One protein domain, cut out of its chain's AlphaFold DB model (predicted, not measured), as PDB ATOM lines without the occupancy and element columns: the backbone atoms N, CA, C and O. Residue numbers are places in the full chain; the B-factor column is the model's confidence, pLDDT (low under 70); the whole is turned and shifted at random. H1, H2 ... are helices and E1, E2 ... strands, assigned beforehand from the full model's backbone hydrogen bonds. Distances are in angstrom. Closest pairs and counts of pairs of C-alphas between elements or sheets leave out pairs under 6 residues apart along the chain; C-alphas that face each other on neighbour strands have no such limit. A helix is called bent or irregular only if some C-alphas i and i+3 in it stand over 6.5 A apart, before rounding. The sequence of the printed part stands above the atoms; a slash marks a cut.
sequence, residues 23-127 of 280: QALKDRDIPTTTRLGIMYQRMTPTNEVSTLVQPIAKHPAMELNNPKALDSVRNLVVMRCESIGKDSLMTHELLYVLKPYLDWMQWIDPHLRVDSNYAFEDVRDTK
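This is residues 23 to 127 of the 280 residues of an uncharacterized protein of Mucinivorans hirudinis (UniProt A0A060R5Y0). A loose helical body and a small two-stranded hairpin lie at opposite ends of the domain: H3 and the kinked H4 form a helical hairpin, the short H2 packs on H3, and E1 and E2 make the strand hairpin, preceded by the one-turn helix H1. The stretch after H4, residues 109 to 127, has no named element and runs back to the strand hairpin, where residues 119 to 120 pair with residues 39 to 40 of E2. The printed part has 105 residues, with four named helices and two named strands in the order H1, E1, E2, H2, H3, H4; the sheet E1 - E2 is antiparallel and the class is mixed, helices and strands. The whole is only just loose, close to compact, with a radius of gyration of the C-alphas of 15.9 A and spans of 44 by 36 by 25 A.

H1, residues 23 to 26, is apart from H2, residues 46 to 52. E1, residues 29 to 34, and E2, residues 37 to 42, form an antiparallel hairpin at 147 degrees, with N 32 and O 39 at 2.7 A and N 30 and O 41 at 2.8 A, within hydrogen-bond range. Residues 44 to 45 pair with residues 88 to 89, antiparallel. H2 touches H3, residues 67 to 84, at a shallow tilt of 23 degrees, opposite ways, a helical hairpin; H3 does so with residues 74 to 81 alone, and the closest C-alphas are those of Ser 50 and Arg 74, 6.2 A apart. H3 touches H4, residues 91 to 108, at a shallow tilt of 19 degrees, opposite ways, also a helical hairpin; H4 does so with residues 97 to 104 alone, and the closest C-alphas are those of Arg 80 and Val 97, 5.3 A apart. H2 and H4 are close but not clearly touching, with the C-alphas of Val 49 and Leu 94 closest at 7.8 A. Every O i to N i+4 pair is within hydrogen-bond range in H3, 12 of 14 in H4 and 0 of 3 in H2, where 3 of 4 O i to N i+3 pairs are; H1 is too short for an O i to N i+4 pair.

H1 begins at C-alpha 23, (128.116, 217.698, 315.002). E1 is 14.8 A long and E2 16.3 A. H2, 10.6 A, is only just irregular, with C-alphas 47 and 50 6.9 A apart. H3 is 25.9 A long. H4, 23.6 A, is irregular, with C-alphas 97 and 100 7.4 A apart, has a kink of 61 degrees near residue 98, and ends at C-alpha 108, (135.095, 227.749, 282.870).

The two C-alphas farthest apart, those of Lys 68 and Lys 127, are 46.1 A apart. The printed part has no cut. The link from H2 to H3, 14 residues, is long. Residues 23 to 26 are under 70 in pLDDT; the mean of the printed part is 86.1.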
ATOM      1  N   GLN A  23     127.380 217.525 313.760       56.78
ATOM      2  CA  GLN A  23     128.116 217.698 315.002       56.78
ATOM      3  C   GLN A  23     129.629 217.816 314.763       56.78
ATOM      4  O   GLN A  23     130.210 218.801 315.194       56.78
ATOM      5  N   ALA A  24     130.236 216.922 313.976       62.34
ATOM      6  CA  ALA A  24     131.659 216.999 313.626       62.34
ATOM      7  C   ALA A  24     132.026 218.312 312.906       62.34
ATOM      8  O   ALA A  24     133.118 218.842 313.081       62.34
ATOM      9  N   LEU A  25     131.097 218.874 312.123       66.19
ATOM     10  CA  LEU A  25     131.270 220.196 311.510       66.19
ATOM     11  C   LEU A  25     131.222 221.346 312.527       66.19
ATOM     12  O   LEU A  25     131.892 222.351 312.316       66.19
ATOM     13  N   LYS A  26     130.444 221.214 313.609       68.62
ATOM     14  CA  LYS A  26     130.366 222.216 314.687       68.62
ATOM     15  C   LYS A  26     131.578 222.176 315.600       68.62
ATOM     16  O   LYS A  26     131.987 223.216 316.090       68.62
ATOM     17  N   ASP A  27     132.160 221.001 315.803       80.00
ATOM     18  CA  ASP A  27     133.353 220.850 316.641       80.00
ATOM     19  C   ASP A  27     134.581 221.547 316.010       80.00
ATOM     20  O   ASP A  27     135.575 221.802 316.684       80.00
ATOM     21  N   ARG A  28     134.491 221.911 314.721       82.38
ATOM     22  CA  ARG A  28     135.483 222.696 313.966       82.38
ATOM     23  C   ARG A  28     135.202 224.204 313.953       82.38
ATOM     24  O   ARG A  28     135.979 224.953 313.358       82.38
ATOM     25  N   ASP A  29     134.090 224.653 314.534       86.25
ATOM     26  CA  ASP A  29     133.701 226.061 314.538       86.25
ATOM     27  C   ASP A  29     134.407 226.798 315.694       86.25
ATOM     28  O   ASP A  29     134.163 226.540 316.872       86.25
ATOM     29  N   ILE A  30     135.262 227.762 315.355       85.62
ATOM     30  CA  ILE A  30     135.971 228.619 316.305       85.62
ATOM     31  C   ILE A  30     135.197 229.928 316.487       85.62
ATOM     32  O   ILE A  30     134.997 230.660 315.507       85.62
ATOM     33  N   PRO A  31     134.784 230.272 317.721       88.31
ATOM     34  CA  PRO A  31     134.189 231.566 317.999       88.31
ATOM     35  C   PRO A  31     135.242 232.669 317.852       88.31
ATOM     36  O   PRO A  31     136.327 232.622 318.424       88.31
ATOM     37  N   THR A  32     134.900 233.689 317.082       85.62
ATOM     38  CA  THR A  32     135.665 234.916 316.898       85.62
ATOM     39  C   THR A  32     134.792 236.078 317.347       85.62
ATOM     40  O   THR A  32     133.713 236.310 316.794       85.62
ATOM     41  N   THR A  33     135.252 236.827 318.344       86.12
ATOM     42  CA  THR A  33     134.550 238.032 318.786       86.12
ATOM     43  C   THR A  33     134.703 239.124 317.738       86.12
ATOM     44  O   THR A  33     135.811 239.521 317.382       86.12
ATOM     45  N   THR A  34     133.575 239.631 317.256       82.81
ATOM     46  CA  THR A  34     133.508 240.793 316.370       82.81
ATOM     47  C   THR A  34     132.774 241.918 317.084       82.81
ATOM     48  O   THR A  34     132.111 241.709 318.101       82.81
ATOM     49  N   ARG A  35     132.820 243.127 316.522       78.00
ATOM     50  CA  ARG A  35     132.039 244.249 317.054       78.00
ATOM     51  C   ARG A  35     130.526 243.987 317.041       78.00
ATOM     52  O   ARG A  35     129.808 244.572 317.844       78.00
ATOM     53  N   LEU A  36     130.044 243.160 316.114       77.44
ATOM     54  CA  LEU A  36     128.620 242.879 315.922       77.44
ATOM     55  C   LEU A  36     128.159 241.600 316.645       77.44
ATOM     56  O   LEU A  36     127.019 241.186 316.456       77.44
ATOM     57  N   GLY A  37     129.028 240.977 317.447       82.88
ATOM     58  CA  GLY A  37     128.745 239.741 318.179       82.88
ATOM     59  C   GLY A  37     129.735 238.621 317.864       82.88
ATOM     60  O   GLY A  37     130.785 238.843 317.251       82.88
ATOM     61  N   ILE A  38     129.397 237.405 318.290       86.00
ATOM     62  CA  ILE A  38     130.228 236.217 318.077       86.00
ATOM     63  C   ILE A  38     129.962 235.654 316.678       86.00
ATOM     64  O   ILE A  38     128.844 235.252 316.341       86.00
ATOM     65  N   MET A  39     131.015 235.638 315.865       86.81
ATOM     66  CA  MET A  39     131.069 234.991 314.558       86.81
ATOM     67  C   MET A  39     131.760 233.637 314.704       86.81
ATOM     68  O   MET A  39     132.732 233.527 315.440       86.81
ATOM     69  N   TYR A  40     131.321 232.621 313.975       84.94
ATOM     70  CA  TYR A  40     132.002 231.332 313.929       84.94
ATOM     71  C   TYR A  40     132.747 231.179 312.611       84.94
ATOM     72  O   TYR A  40     132.162 231.315 311.532       84.94
ATOM     73  N   GLN A  41     134.040 230.885 312.713       83.62
ATOM     74  CA  GLN A  41     134.866 230.481 311.582       83.62
ATOM     75  C   GLN A  41     135.059 228.977 311.631       83.62
ATOM     76  O   GLN A  41     135.381 228.433 312.681       83.62
ATOM     77  N   ARG A  42     134.893 228.307 310.496       84.50
ATOM     78  CA  ARG A  42     135.125 226.869 310.420       84.50
ATOM     79  C   ARG A  42     136.569 226.595 310.040       84.50
ATOM     80  O   ARG A  42     137.019 227.095 309.010       84.50
ATOM     81  N   MET A  43     137.250 225.779 310.838       87.88
ATOM     82  CA  MET A  43     138.550 225.240 310.460       87.88
ATOM     83  C   MET A  43     138.410 224.104 309.451       87.88
ATOM     84  O   MET A  43     137.571 223.211 309.604       87.88
ATOM     85  N   THR A  44     139.294 224.109 308.460       89.25
ATOM     86  CA  THR A  44     139.445 223.024 307.494       89.25
ATOM     87  C   THR A  44     140.812 222.373 307.683       89.25
ATOM     88  O   THR A  44     141.819 223.050 307.478       89.25
ATOM     89  N   PRO A  45     140.873 221.085 308.065       91.12
ATOM     90  CA  PRO A  45     142.124 220.339 308.125       91.12
ATOM     91  C   PRO A  45     142.860 220.364 306.786       91.12
ATOM     92  O   PRO A  45     142.260 220.157 305.730       91.12
ATOM     93  N   THR A  46     144.167 220.612 306.814       90.38
ATOM     94  CA  THR A  46     144.971 220.801 305.596       90.38
ATOM     95  C   THR A  46     144.990 219.552 304.709       90.38
ATOM     96  O   THR A  46     144.952 219.659 303.484       90.38
ATOM     97  N   ASN A  47     144.943 218.362 305.312       88.44
ATOM     98  CA  ASN A  47     144.854 217.085 304.601       88.44
ATOM     99  C   ASN A  47     143.525 216.882 303.845       88.44
ATOM    100  O   ASN A  47     143.455 216.021 302.972       88.44
ATOM    101  N   GLU A  48     142.485 217.665 304.140       89.62
ATOM    102  CA  GLU A  48     141.201 217.614 303.435       89.62
ATOM    103  C   GLU A  48     141.151 218.591 302.245       89.62
ATOM    104  O   GLU A  48     140.321 218.425 301.353       89.62
ATOM    105  N   VAL A  49     142.033 219.595 302.175       89.94
ATOM    106  CA  VAL A  49     141.914 220.714 301.214       89.94
ATOM    107  C   VAL A  49     142.037 220.260 299.759       89.94
ATOM    108  O   VAL A  49     141.283 220.720 298.902       89.94
ATOM    109  N   SER A  50     142.935 219.319 299.458       86.06
ATOM    110  CA  SER A  50     143.111 218.794 298.095       86.06
ATOM    111  C   SER A  50     141.872 218.051 297.588       86.06
ATOM    112  O   SER A  50     141.591 218.062 296.388       86.06
ATOM    113  N   THR A  51     141.083 217.470 298.501       86.81
ATOM    114  CA  THR A  51     139.813 216.802 298.179       86.81
ATOM    115  C   THR A  51     138.736 217.793 297.748       86.81
ATOM    116  O   THR A  51     137.759 217.393 297.119       86.81
ATOM    117  N   LEU A  52     138.924 219.089 298.019       88.38
ATOM    118  CA  LEU A  52     137.993 220.129 297.604       88.38
ATOM    119  C   LEU A  52     138.139 220.499 296.117       88.38
ATOM    120  O   LEU A  52     137.234 221.099 295.538       88.38
ATOM    121  N   VAL A  53     139.263 220.125 295.496       90.69
ATOM    122  CA  VAL A  53     139.577 220.376 294.083       90.69
ATOM    123  C   VAL A  53     139.015 219.241 293.227       90.69
ATOM    124  O   VAL A  53     139.668 218.215 292.992       90.69
ATOM    125  N   GLN A  54     137.778 219.433 292.777       88.50
ATOM    126  CA  GLN A  54     136.985 218.440 292.053       88.50
ATOM    127  C   GLN A  54     136.571 218.956 290.668       88.50
ATOM    128  O   GLN A  54     136.490 220.163 290.459       88.50
ATOM    129  N   PRO A  55     136.300 218.069 289.698       85.31
ATOM    130  CA  PRO A  55     135.712 218.489 288.434       85.31
ATOM    131  C   PRO A  55     134.295 219.025 288.662       85.31
ATOM    132  O   PRO A  55     133.570 218.561 289.549       85.31
ATOM    133  N   ILE A  56     133.868 219.971 287.827       82.06
ATOM    134  CA  ILE A  56     132.520 220.528 287.928       82.06
ATOM    135  C   ILE A  56     131.538 219.494 287.370       82.06
ATOM    136  O   ILE A  56     131.473 219.253 286.161       82.06
ATOM    137  N   ALA A  57     130.771 218.865 288.257       75.69
ATOM    138  CA  ALA A  57     129.745 217.903 287.878       75.69
ATOM    139  C   ALA A  57     128.450 218.622 287.466       75.69
ATOM    140  O   ALA A  57     127.988 219.517 288.169       75.69
ATOM    141  N   LYS A  58     127.817 218.170 286.372       80.06
ATOM    142  CA  LYS A  58     126.502 218.653 285.900       80.06
ATOM    143  C   LYS A  58     126.462 220.168 285.644       80.06
ATOM    144  O   LYS A  58     125.658 220.886 286.232       80.06
ATOM    145  N   HIS A  59     127.316 220.629 284.735       81.25
ATOM    146  CA  HIS A  59     127.376 222.020 284.294       81.25
ATOM    147  C   HIS A  59     127.279 222.102 282.763       81.25
ATOM    148  O   HIS A  59     127.825 221.216 282.107       81.25
ATOM    149  N   PRO A  60     126.629 223.128 282.178       83.19
ATOM    150  CA  PRO A  60     126.538 223.277 280.722       83.19
ATOM    151  C   PRO A  60     127.887 223.304 279.999       83.19
ATOM    152  O   PRO A  60     127.939 222.909 278.848       83.19
ATOM    153  N   ALA A  61     128.942 223.741 280.694       81.38
ATOM    154  CA  ALA A  61     130.319 223.811 280.198       81.38
ATOM    155  C   ALA A  61     131.218 222.659 280.704       81.38
ATOM    156  O   ALA A  61     132.419 222.828 280.924       81.38
ATOM    157  N   MET A  62     130.639 221.492 281.005       79.25
ATOM    158  CA  MET A  62     131.369 220.348 281.574       79.25
ATOM    159  C   MET A  62     132.453 219.778 280.650       79.25
ATOM    160  O   MET A  62     133.388 219.147 281.134       79.25
ATOM    161  N   GLU A  63     132.352 220.008 279.345       79.94
ATOM    162  CA  GLU A  63     133.366 219.694 278.334       79.94
ATOM    163  C   GLU A  63     134.664 220.491 278.517       79.94
ATOM    164  O   GLU A  63     135.720 220.047 278.072       79.94
ATOM    165  N   LEU A  64     134.610 221.627 279.223       81.12
ATOM    166  CA  LEU A  64     135.791 222.411 279.587       81.12
ATOM    167  C   LEU A  64     136.529 221.834 280.806       81.12
ATOM    168  O   LEU A  64     137.625 222.297 281.136       81.12
ATOM    169  N   ASN A  65     135.985 220.799 281.462       82.06
ATOM    170  CA  ASN A  65     136.715 220.054 282.485       82.06
ATOM    171  C   ASN A  65     137.900 219.324 281.841       82.06
ATOM    172  O   ASN A  65     137.763 218.237 281.283       82.06
ATOM    173  N   ASN A  66     139.091 219.901 281.965       86.31
ATOM    174  CA  ASN A  66     140.332 219.275 281.531       86.31
ATOM    175  C   ASN A  66     141.041 218.620 282.733       86.31
ATOM    176  O   ASN A  66     141.536 219.348 283.598       86.31
ATOM    177  N   PRO A  67     141.159 217.275 282.787       88.38
ATOM    178  CA  PRO A  67     141.799 216.582 283.906       88.38
ATOM    179  C   PRO A  67     143.236 217.040 284.174       88.38
ATOM    180  O   PRO A  67     143.600 217.258 285.324       88.38
ATOM    181  N   LYS A  68     144.038 217.285 283.127       89.44
ATOM    182  CA  LYS A  68     145.428 217.749 283.286       89.44
ATOM    183  C   LYS A  68     145.499 219.150 283.895       89.44
ATOM    184  O   LYS A  68     146.382 219.433 284.705       89.44
ATOM    185  N   ALA A  69     144.576 220.030 283.502       91.12
ATOM    186  CA  ALA A  69     144.475 221.364 284.086       91.12
ATOM    187  C   ALA A  69     144.051 221.277 285.558       91.12
ATOM    188  O   ALA A  69     144.664 221.924 286.404       91.12
ATOM    189  N   LEU A  70     143.076 220.420 285.875       91.19
ATOM    190  CA  LEU A  70     142.609 220.199 287.242       91.19
ATOM    191  C   LEU A  70     143.705 219.614 288.147       91.19
ATOM    192  O   LEU A  70     143.850 220.057 289.283       91.19
ATOM    193  N   ASP A  71     144.511 218.674 287.650       93.19
ATOM    194  CA  ASP A  71     145.657 218.130 288.390       93.19
ATOM    195  C   ASP A  71     146.723 219.206 288.650       93.19
ATOM    196  O   ASP A  71     147.246 219.312 289.759       93.19
ATOM    197  N   SER A  72     146.993 220.067 287.663       94.81
ATOM    198  CA  SER A  72     147.911 221.203 287.823       94.81
ATOM    199  C   SER A  72     147.402 222.199 288.873       94.81
ATOM    200  O   SER A  72     148.158 222.644 289.735       94.81
ATOM    201  N   VAL A  73     146.101 222.501 288.848       95.38
ATOM    202  CA  VAL A  73     145.424 223.327 289.857       95.38
ATOM    203  C   VAL A  73     145.504 222.680 291.240       95.38
ATOM    204  O   VAL A  73     145.818 223.368 292.210       95.38
ATOM    205  N   ARG A  74     145.285 221.364 291.346       95.38
ATOM    206  CA  ARG A  74     145.400 220.629 292.613       95.38
ATOM    207  C   ARG A  74     146.810 220.734 293.192       95.38
ATOM    208  O   ARG A  74     146.943 221.005 294.381       95.38
ATOM    209  N   ASN A  75     147.846 220.610 292.364       95.69
ATOM    210  CA  ASN A  75     149.235 220.776 292.803       95.69
ATOM    211  C   ASN A  75     149.518 222.204 293.296       95.69
ATOM    212  O   ASN A  75     150.154 222.374 294.333       95.69
ATOM    213  N   LEU A  76     149.004 223.236 292.613       96.56
ATOM    214  CA  LEU A  76     149.117 224.629 293.075       96.56
ATOM    215  C   LEU A  76     148.447 224.841 294.440       96.56
ATOM    216  O   LEU A  76     148.996 225.543 295.289       96.56
ATOM    217  N   VAL A  77     147.280 224.230 294.662       96.19
ATOM    218  CA  VAL A  77     146.570 224.263 295.950       96.19
ATOM    219  C   VAL A  77     147.398 223.577 297.043       96.19
ATOM    220  O   VAL A  77     147.572 224.153 298.115       96.19
ATOM    221  N   VAL A  78     147.968 222.398 296.771       95.44
ATOM    222  CA  VAL A  78     148.836 221.677 297.721       95.44
ATOM    223  C   VAL A  78     150.073 222.502 298.085       95.44
ATOM    224  O   VAL A  78     150.323 222.715 299.268       95.44
ATOM    225  N   MET A  79     150.779 223.069 297.103       95.69
ATOM    226  CA  MET A  79     151.944 223.925 297.370       95.69
ATOM    227  C   MET A  79     151.583 225.156 298.215       95.69
ATOM    228  O   MET A  79     152.346 225.566 299.089       95.69
ATOM    229  N   ARG A  80     150.401 225.754 297.997       95.56
ATOM    230  CA  ARG A  80     149.918 226.863 298.837       95.56
ATOM    231  C   ARG A  80     149.605 226.406 300.262       95.56
ATOM    232  O   ARG A  80     149.987 227.110 301.194       95.56
ATOM    233  N   CYS A  81     148.962 225.251 300.443       95.06
ATOM    234  CA  CYS A  81     148.767 224.634 301.761       95.06
ATOM    235  C   CYS A  81     150.103 224.465 302.502       95.06
ATOM    236  O   CYS A  81     150.235 224.915 303.638       95.06
ATOM    237  N   GLU A  82     151.094 223.865 301.840       94.62
ATOM    238  CA  GLU A  82     152.433 223.630 302.395       94.62
ATOM    239  C   GLU A  82     153.128 224.941 302.774       94.62
ATOM    240  O   GLU A  82     153.704 225.037 303.855       94.62
ATOM    241  N   SER A  83     153.000 225.982 301.944       94.12
ATOM    242  CA  SER A  83     153.589 227.300 302.221       94.12
ATOM    243  C   SER A  83     153.026 227.989 303.471       94.12
ATOM    244  O   SER A  83     153.727 228.777 304.101       94.12
ATOM    245  N   ILE A  84     151.774 227.696 303.848       93.44
ATOM    246  CA  ILE A  84     151.167 228.211 305.085       93.44
ATOM    247  C   ILE A  84     151.693 227.452 306.309       93.44
ATOM    248  O   ILE A  84     151.807 228.039 307.385       93.44
ATOM    249  N   GLY A  85     152.004 226.158 306.161       93.25
ATOM    250  CA  GLY A  85     152.620 225.351 307.216       93.25
ATOM    251  C   GLY A  85     151.736 225.116 308.447       93.25
ATOM    252  O   GLY A  85     152.259 224.984 309.552       93.25
ATOM    253  N   LYS A  86     150.405 225.097 308.284       94.31
ATOM    254  CA  LYS A  86     149.434 224.844 309.365       94.31
ATOM    255  C   LYS A  86     148.705 223.517 309.173       94.31
ATOM    256  O   LYS A  86     148.374 223.152 308.047       94.31
ATOM    257  N   ASP A  87     148.343 222.865 310.276       92.81
ATOM    258  CA  ASP A  87     147.532 221.635 310.266       92.81
ATOM    259  C   ASP A  87     146.058 221.888 309.917       92.81
ATOM    260  O   ASP A  87     145.319 220.984 309.522       92.81
ATOM    261  N   SER A  88     145.596 223.126 310.088       90.88
ATOM    262  CA  SER A  88     144.237 223.549 309.768       90.88
ATOM    263  C   SER A  88     144.214 225.000 309.308       90.88
ATOM    264  O   SER A  88     144.980 225.832 309.793       90.88
ATOM    265  N   LEU A  89     143.305 225.289 308.380       91.00
ATOM    266  CA  LEU A  89     143.122 226.595 307.762       91.00
ATOM    267  C   LEU A  89     141.821 227.242 308.235       91.00
ATOM    268  O   LEU A  89     140.764 226.605 308.251       91.00
ATOM    269  N   MET A  90     141.887 228.531 308.555       88.38
ATOM    270  CA  MET A  90     140.711 229.378 308.748       88.38
ATOM    271  C   MET A  90     140.060 229.703 307.399       88.38
ATOM    272  O   MET A  90     140.674 229.579 306.342       88.38
ATOM    273  N   THR A  91     138.816 230.192 307.411       86.62
ATOM    274  CA  THR A  91     138.041 230.439 306.180       86.62
ATOM    275  C   THR A  91     138.768 231.324 305.161       86.62
ATOM    276  O   THR A  91     138.742 231.032 303.970       86.62
ATOM    277  N   HIS A  92     139.443 232.388 305.601       86.88
ATOM    278  CA  HIS A  92     140.175 233.275 304.691       86.88
ATOM    279  C   HIS A  92     141.432 232.606 304.109       86.88
ATOM    280  O   HIS A  92     141.723 232.763 302.927       86.88
ATOM    281  N   GLU A  93     142.145 231.806 304.904       91.75
ATOM    282  CA  GLU A  93     143.309 231.031 304.455       91.75
ATOM    283  C   GLU A  93     142.896 229.965 303.442       91.75
ATOM    284  O   GLU A  93     143.550 229.799 302.416       91.75
ATOM    285  N   LEU A  94     141.758 229.310 303.676       91.75
ATOM    286  CA  LEU A  94     141.175 228.364 302.736       91.75
ATOM    287  C   LEU A  94     140.850 229.031 301.392       91.75
ATOM    288  O   LEU A  94     141.183 228.476 300.349       91.75
ATOM    289  N   LEU A  95     140.250 230.228 301.396       90.81
ATOM    290  CA  LEU A  95     139.983 230.984 300.162       90.81
ATOM    291  C   LEU A  95     141.273 231.317 299.408       90.81
ATOM    292  O   LEU A  95     141.321 231.174 298.187       90.81
ATOM    293  N   TYR A  96     142.320 231.729 300.124       92.38
ATOM    294  CA  TYR A  96     143.622 232.015 299.527       92.38
ATOM    295  C   TYR A  96     144.259 230.773 298.900       92.38
ATOM    296  O   TYR A  96     144.745 230.824 297.765       92.38
ATOM    297  N   VAL A  97     144.239 229.643 299.608       94.81
ATOM    298  CA  VAL A  97     144.808 228.392 299.101       94.81
ATOM    299  C   VAL A  97     144.011 227.870 297.908       94.81
ATOM    300  O   VAL A  97     144.610 227.482 296.908       94.81
ATOM    301  N   LEU A  98     142.678 227.932 297.962       94.19
ATOM    302  CA  LEU A  98     141.803 227.495 296.872       94.19
ATOM    303  C   LEU A  98     141.760 228.462 295.687       94.19
ATOM    304  O   LEU A  98     141.199 228.106 294.655       94.19
ATOM    305  N   LYS A  99     142.348 229.657 295.780       93.12
ATOM    306  CA  LYS A  99     142.283 230.672 294.722       93.12
ATOM    307  C   LYS A  99     142.618 230.157 293.310       93.12
ATOM    308  O   LYS A  99     141.848 230.485 292.415       93.12
ATOM    309  N   PRO A 100     143.651 229.316 293.075       94.31
ATOM    310  CA  PRO A 100     143.900 228.751 291.745       94.31
ATOM    311  C   PRO A 100     142.714 227.938 291.208       94.31
ATOM    312  O   PRO A 100     142.402 227.996 290.023       94.31
ATOM    313  N   TYR A 101     142.026 227.206 292.087       93.19
ATOM    314  CA  TYR A 101     140.823 226.456 291.740       93.19
ATOM    315  C   TYR A 101     139.619 227.372 291.517       93.19
ATOM    316  O   TYR A 101     138.876 227.174 290.559       93.19
ATOM    317  N   LEU A 102     139.455 228.414 292.338       91.94
ATOM    318  CA  LEU A 102     138.404 229.419 292.147       91.94
ATOM    319  C   LEU A 102     138.564 230.173 290.816       91.94
ATOM    320  O   LEU A 102     137.569 230.410 290.138       91.94
ATOM    321  N   ASP A 103     139.797 230.506 290.428       91.94
ATOM    322  CA  ASP A 103     140.105 231.150 289.146       91.94
ATOM    323  C   ASP A 103     139.864 230.209 287.965       91.94
ATOM    324  O   ASP A 103     139.302 230.621 286.952       91.94
ATOM    325  N   TRP A 104     140.235 228.934 288.100       91.44
ATOM    326  CA  TRP A 104     139.941 227.922 287.088       91.44
ATOM    327  C   TRP A 104     138.431 227.722 286.896       91.44
ATOM    328  O   TRP A 104     137.961 227.688 285.760       91.44
ATOM    329  N   MET A 105     137.653 227.671 287.984       89.31
ATOM    330  CA  MET A 105     136.189 227.622 287.903       89.31
ATOM    331  C   MET A 105     135.615 228.876 287.234       89.31
ATOM    332  O   MET A 105     134.759 228.746 286.366       89.31
ATOM    333  N   GLN A 106     136.115 230.067 287.588       88.88
ATOM    334  CA  GLN A 106     135.687 231.330 286.974       88.88
ATOM    335  C   GLN A 106     136.007 231.380 285.471       88.88
ATOM    336  O   GLN A 106     135.248 231.967 284.701       88.88
ATOM    337  N   TRP A 107     137.125 230.783 285.049       89.44
ATOM    338  CA  TRP A 107     137.493 230.677 283.638       89.44
ATOM    339  C   TRP A 107     136.553 229.749 282.858       89.44
ATOM    340  O   TRP A 107     136.218 230.061 281.717       89.44
ATOM    341  N   ILE A 108     136.100 228.646 283.469       87.75
ATOM    342  CA  ILE A 108     135.095 227.749 282.870       87.75
ATOM    343  C   ILE A 108     133.746 228.455 282.747       87.75
ATOM    344  O   ILE A 108     133.116 228.405 281.693       87.75
ATOM    345  N   ASP A 109     133.300 229.097 283.824       86.56
ATOM    346  CA  ASP A 109     132.085 229.899 283.830       86.56
ATOM    347  C   ASP A 109     132.225 231.053 284.840       86.56
ATOM    348  O   ASP A 109     132.422 230.815 286.038       86.56
ATOM    349  N   PRO A 110     132.069 232.318 284.404       85.88
ATOM    350  CA  PRO A 110     132.225 233.484 285.269       85.88
ATOM    351  C   PRO A 110     131.197 233.562 286.412       85.88
ATOM    352  O   PRO A 110     131.351 234.401 287.307       85.88
ATOM    353  N   HIS A 111     130.150 232.736 286.393       85.50
ATOM    354  CA  HIS A 111     129.131 232.609 287.430       85.50
ATOM    355  C   HIS A 111     129.462 231.551 288.491       85.50
ATOM    356  O   HIS A 111     128.847 231.574 289.561       85.50
ATOM    357  N   LEU A 112     130.445 230.672 288.260       85.56
ATOM    358  CA  LEU A 112     130.908 229.709 289.263       85.56
ATOM    359  C   LEU A 112     131.748 230.413 290.327       85.56
ATOM    360  O   LEU A 112     132.960 230.590 290.210       85.56
ATOM    361  N   ARG A 113     131.064 230.845 291.387       83.81
ATOM    362  CA  ARG A 113     131.635 231.656 292.460       83.81
ATOM    363  C   ARG A 113     131.316 231.065 293.819       83.81
ATOM    364  O   ARG A 113     130.200 230.630 294.085       83.81
ATOM    365  N   VAL A 114     132.303 231.126 294.698       82.75
ATOM    366  CA  VAL A 114     132.196 230.772 296.105       82.75
ATOM    367  C   VAL A 114     132.008 232.054 296.897       82.75
ATOM    368  O   VAL A 114     132.757 233.018 296.738       82.75
ATOM    369  N   ASP A 115     131.002 232.051 297.764       76.06
ATOM    370  CA  ASP A 115     130.769 233.130 298.710       76.06
ATOM    371  C   ASP A 115     131.172 232.693 300.123       76.06
ATOM    372  O   ASP A 115     130.801 231.616 300.599       76.06
ATOM    373  N   SER A 116     131.936 233.541 300.803       77.75
ATOM    374  CA  SER A 116     132.439 233.295 302.151       77.75
ATOM    375  C   SER A 116     131.344 233.571 303.178       77.75
ATOM    376  O   SER A 116     131.139 234.699 303.608       77.75
ATOM    377  N   ASN A 117     130.568 232.558 303.559       73.88
ATOM    378  CA  ASN A 117     129.476 232.745 304.517       73.88
ATOM    379  C   ASN A 117     129.877 232.361 305.939       73.88
ATOM    380  O   ASN A 117     130.369 231.266 306.193       73.88
ATOM    381  N   TYR A 118     129.628 233.288 306.866       78.19
ATOM    382  CA  TYR A 118     129.938 233.152 308.283       78.19
ATOM    383  C   TYR A 118     128.659 232.922 309.087       78.19
ATOM    384  O   TYR A 118     127.628 233.548 308.825       78.19
ATOM    385  N   ALA A 119     128.728 232.035 310.078       79.62
ATOM    386  CA  ALA A 119     127.651 231.859 311.044       79.62
ATOM    387  C   ALA A 119     127.824 232.843 312.208       79.62
ATOM    388  O   ALA A 119     128.944 233.155 312.603       79.62
ATOM    389  N   PHE A 120     126.714 233.303 312.782       81.25
ATOM    390  CA  PHE A 120     126.703 234.237 313.911       81.25
ATOM    391  C   PHE A 120     125.822 233.691 315.030       81.25
ATOM    392  O   PHE A 120     124.768 233.118 314.759       81.25
ATOM    393  N   GLU A 121     126.241 233.869 316.281       79.31
ATOM    394  CA  GLU A 121     125.555 233.284 317.440       79.31
ATOM    395  C   GLU A 121     124.107 233.770 317.607       79.31
ATOM    396  O   GLU A 121     123.202 232.975 317.894       79.31
ATOM    397  N   ASP A 122     123.880 235.060 317.362       75.38
ATOM    398  CA  ASP A 122     122.581 235.713 317.538       75.38
ATOM    399  C   ASP A 122     121.674 235.626 316.303       75.38
ATOM    400  O   ASP A 122     120.512 236.038 316.341       75.38
ATOM    401  N   VAL A 123     122.166 235.048 315.204       78.62
ATOM    402  CA  VAL A 123     121.389 234.857 313.978       78.62
ATOM    403  C   VAL A 123     120.763 233.467 313.995       78.62
ATOM    404  O   VAL A 123     121.431 232.452 313.814       78.62
ATOM    405  N   ARG A 124     119.448 233.425 314.230       76.50
ATOM    406  CA  ARG A 124     118.675 232.184 314.424       76.50
ATOM    407  C   ARG A 124     117.515 232.028 313.456       76.50
ATOM    408  O   ARG A 124     116.793 231.045 313.550       76.50
ATOM    409  N   ASP A 125     117.278 233.005 312.594       74.38
ATOM    410  CA  ASP A 125     116.226 233.002 311.584       74.38
ATOM    411  C   ASP A 125     116.473 234.105 310.542       74.38
ATOM    412  O   ASP A 125     117.380 234.933 310.652       74.38
ATOM    413  N   THR A 126     115.633 234.148 309.511       78.38
ATOM    414  CA  THR A 126     115.722 235.161 308.453       78.38
ATOM    415  C   THR A 126     115.520 236.585 308.985       78.38
ATOM    416  O   THR A 126     116.035 237.541 308.406       78.38
ATOM    417  N   LYS A 127     114.764 236.763 310.076       81.94
ATOM    418  CA  LYS A 127     114.463 238.083 310.651       81.94
ATOM    419  C   LYS A 127     115.679 238.650 311.386       81.94
ATOM    420  O   LYS A 127     116.064 239.789 311.132       81.94
TER     421      LYS A 127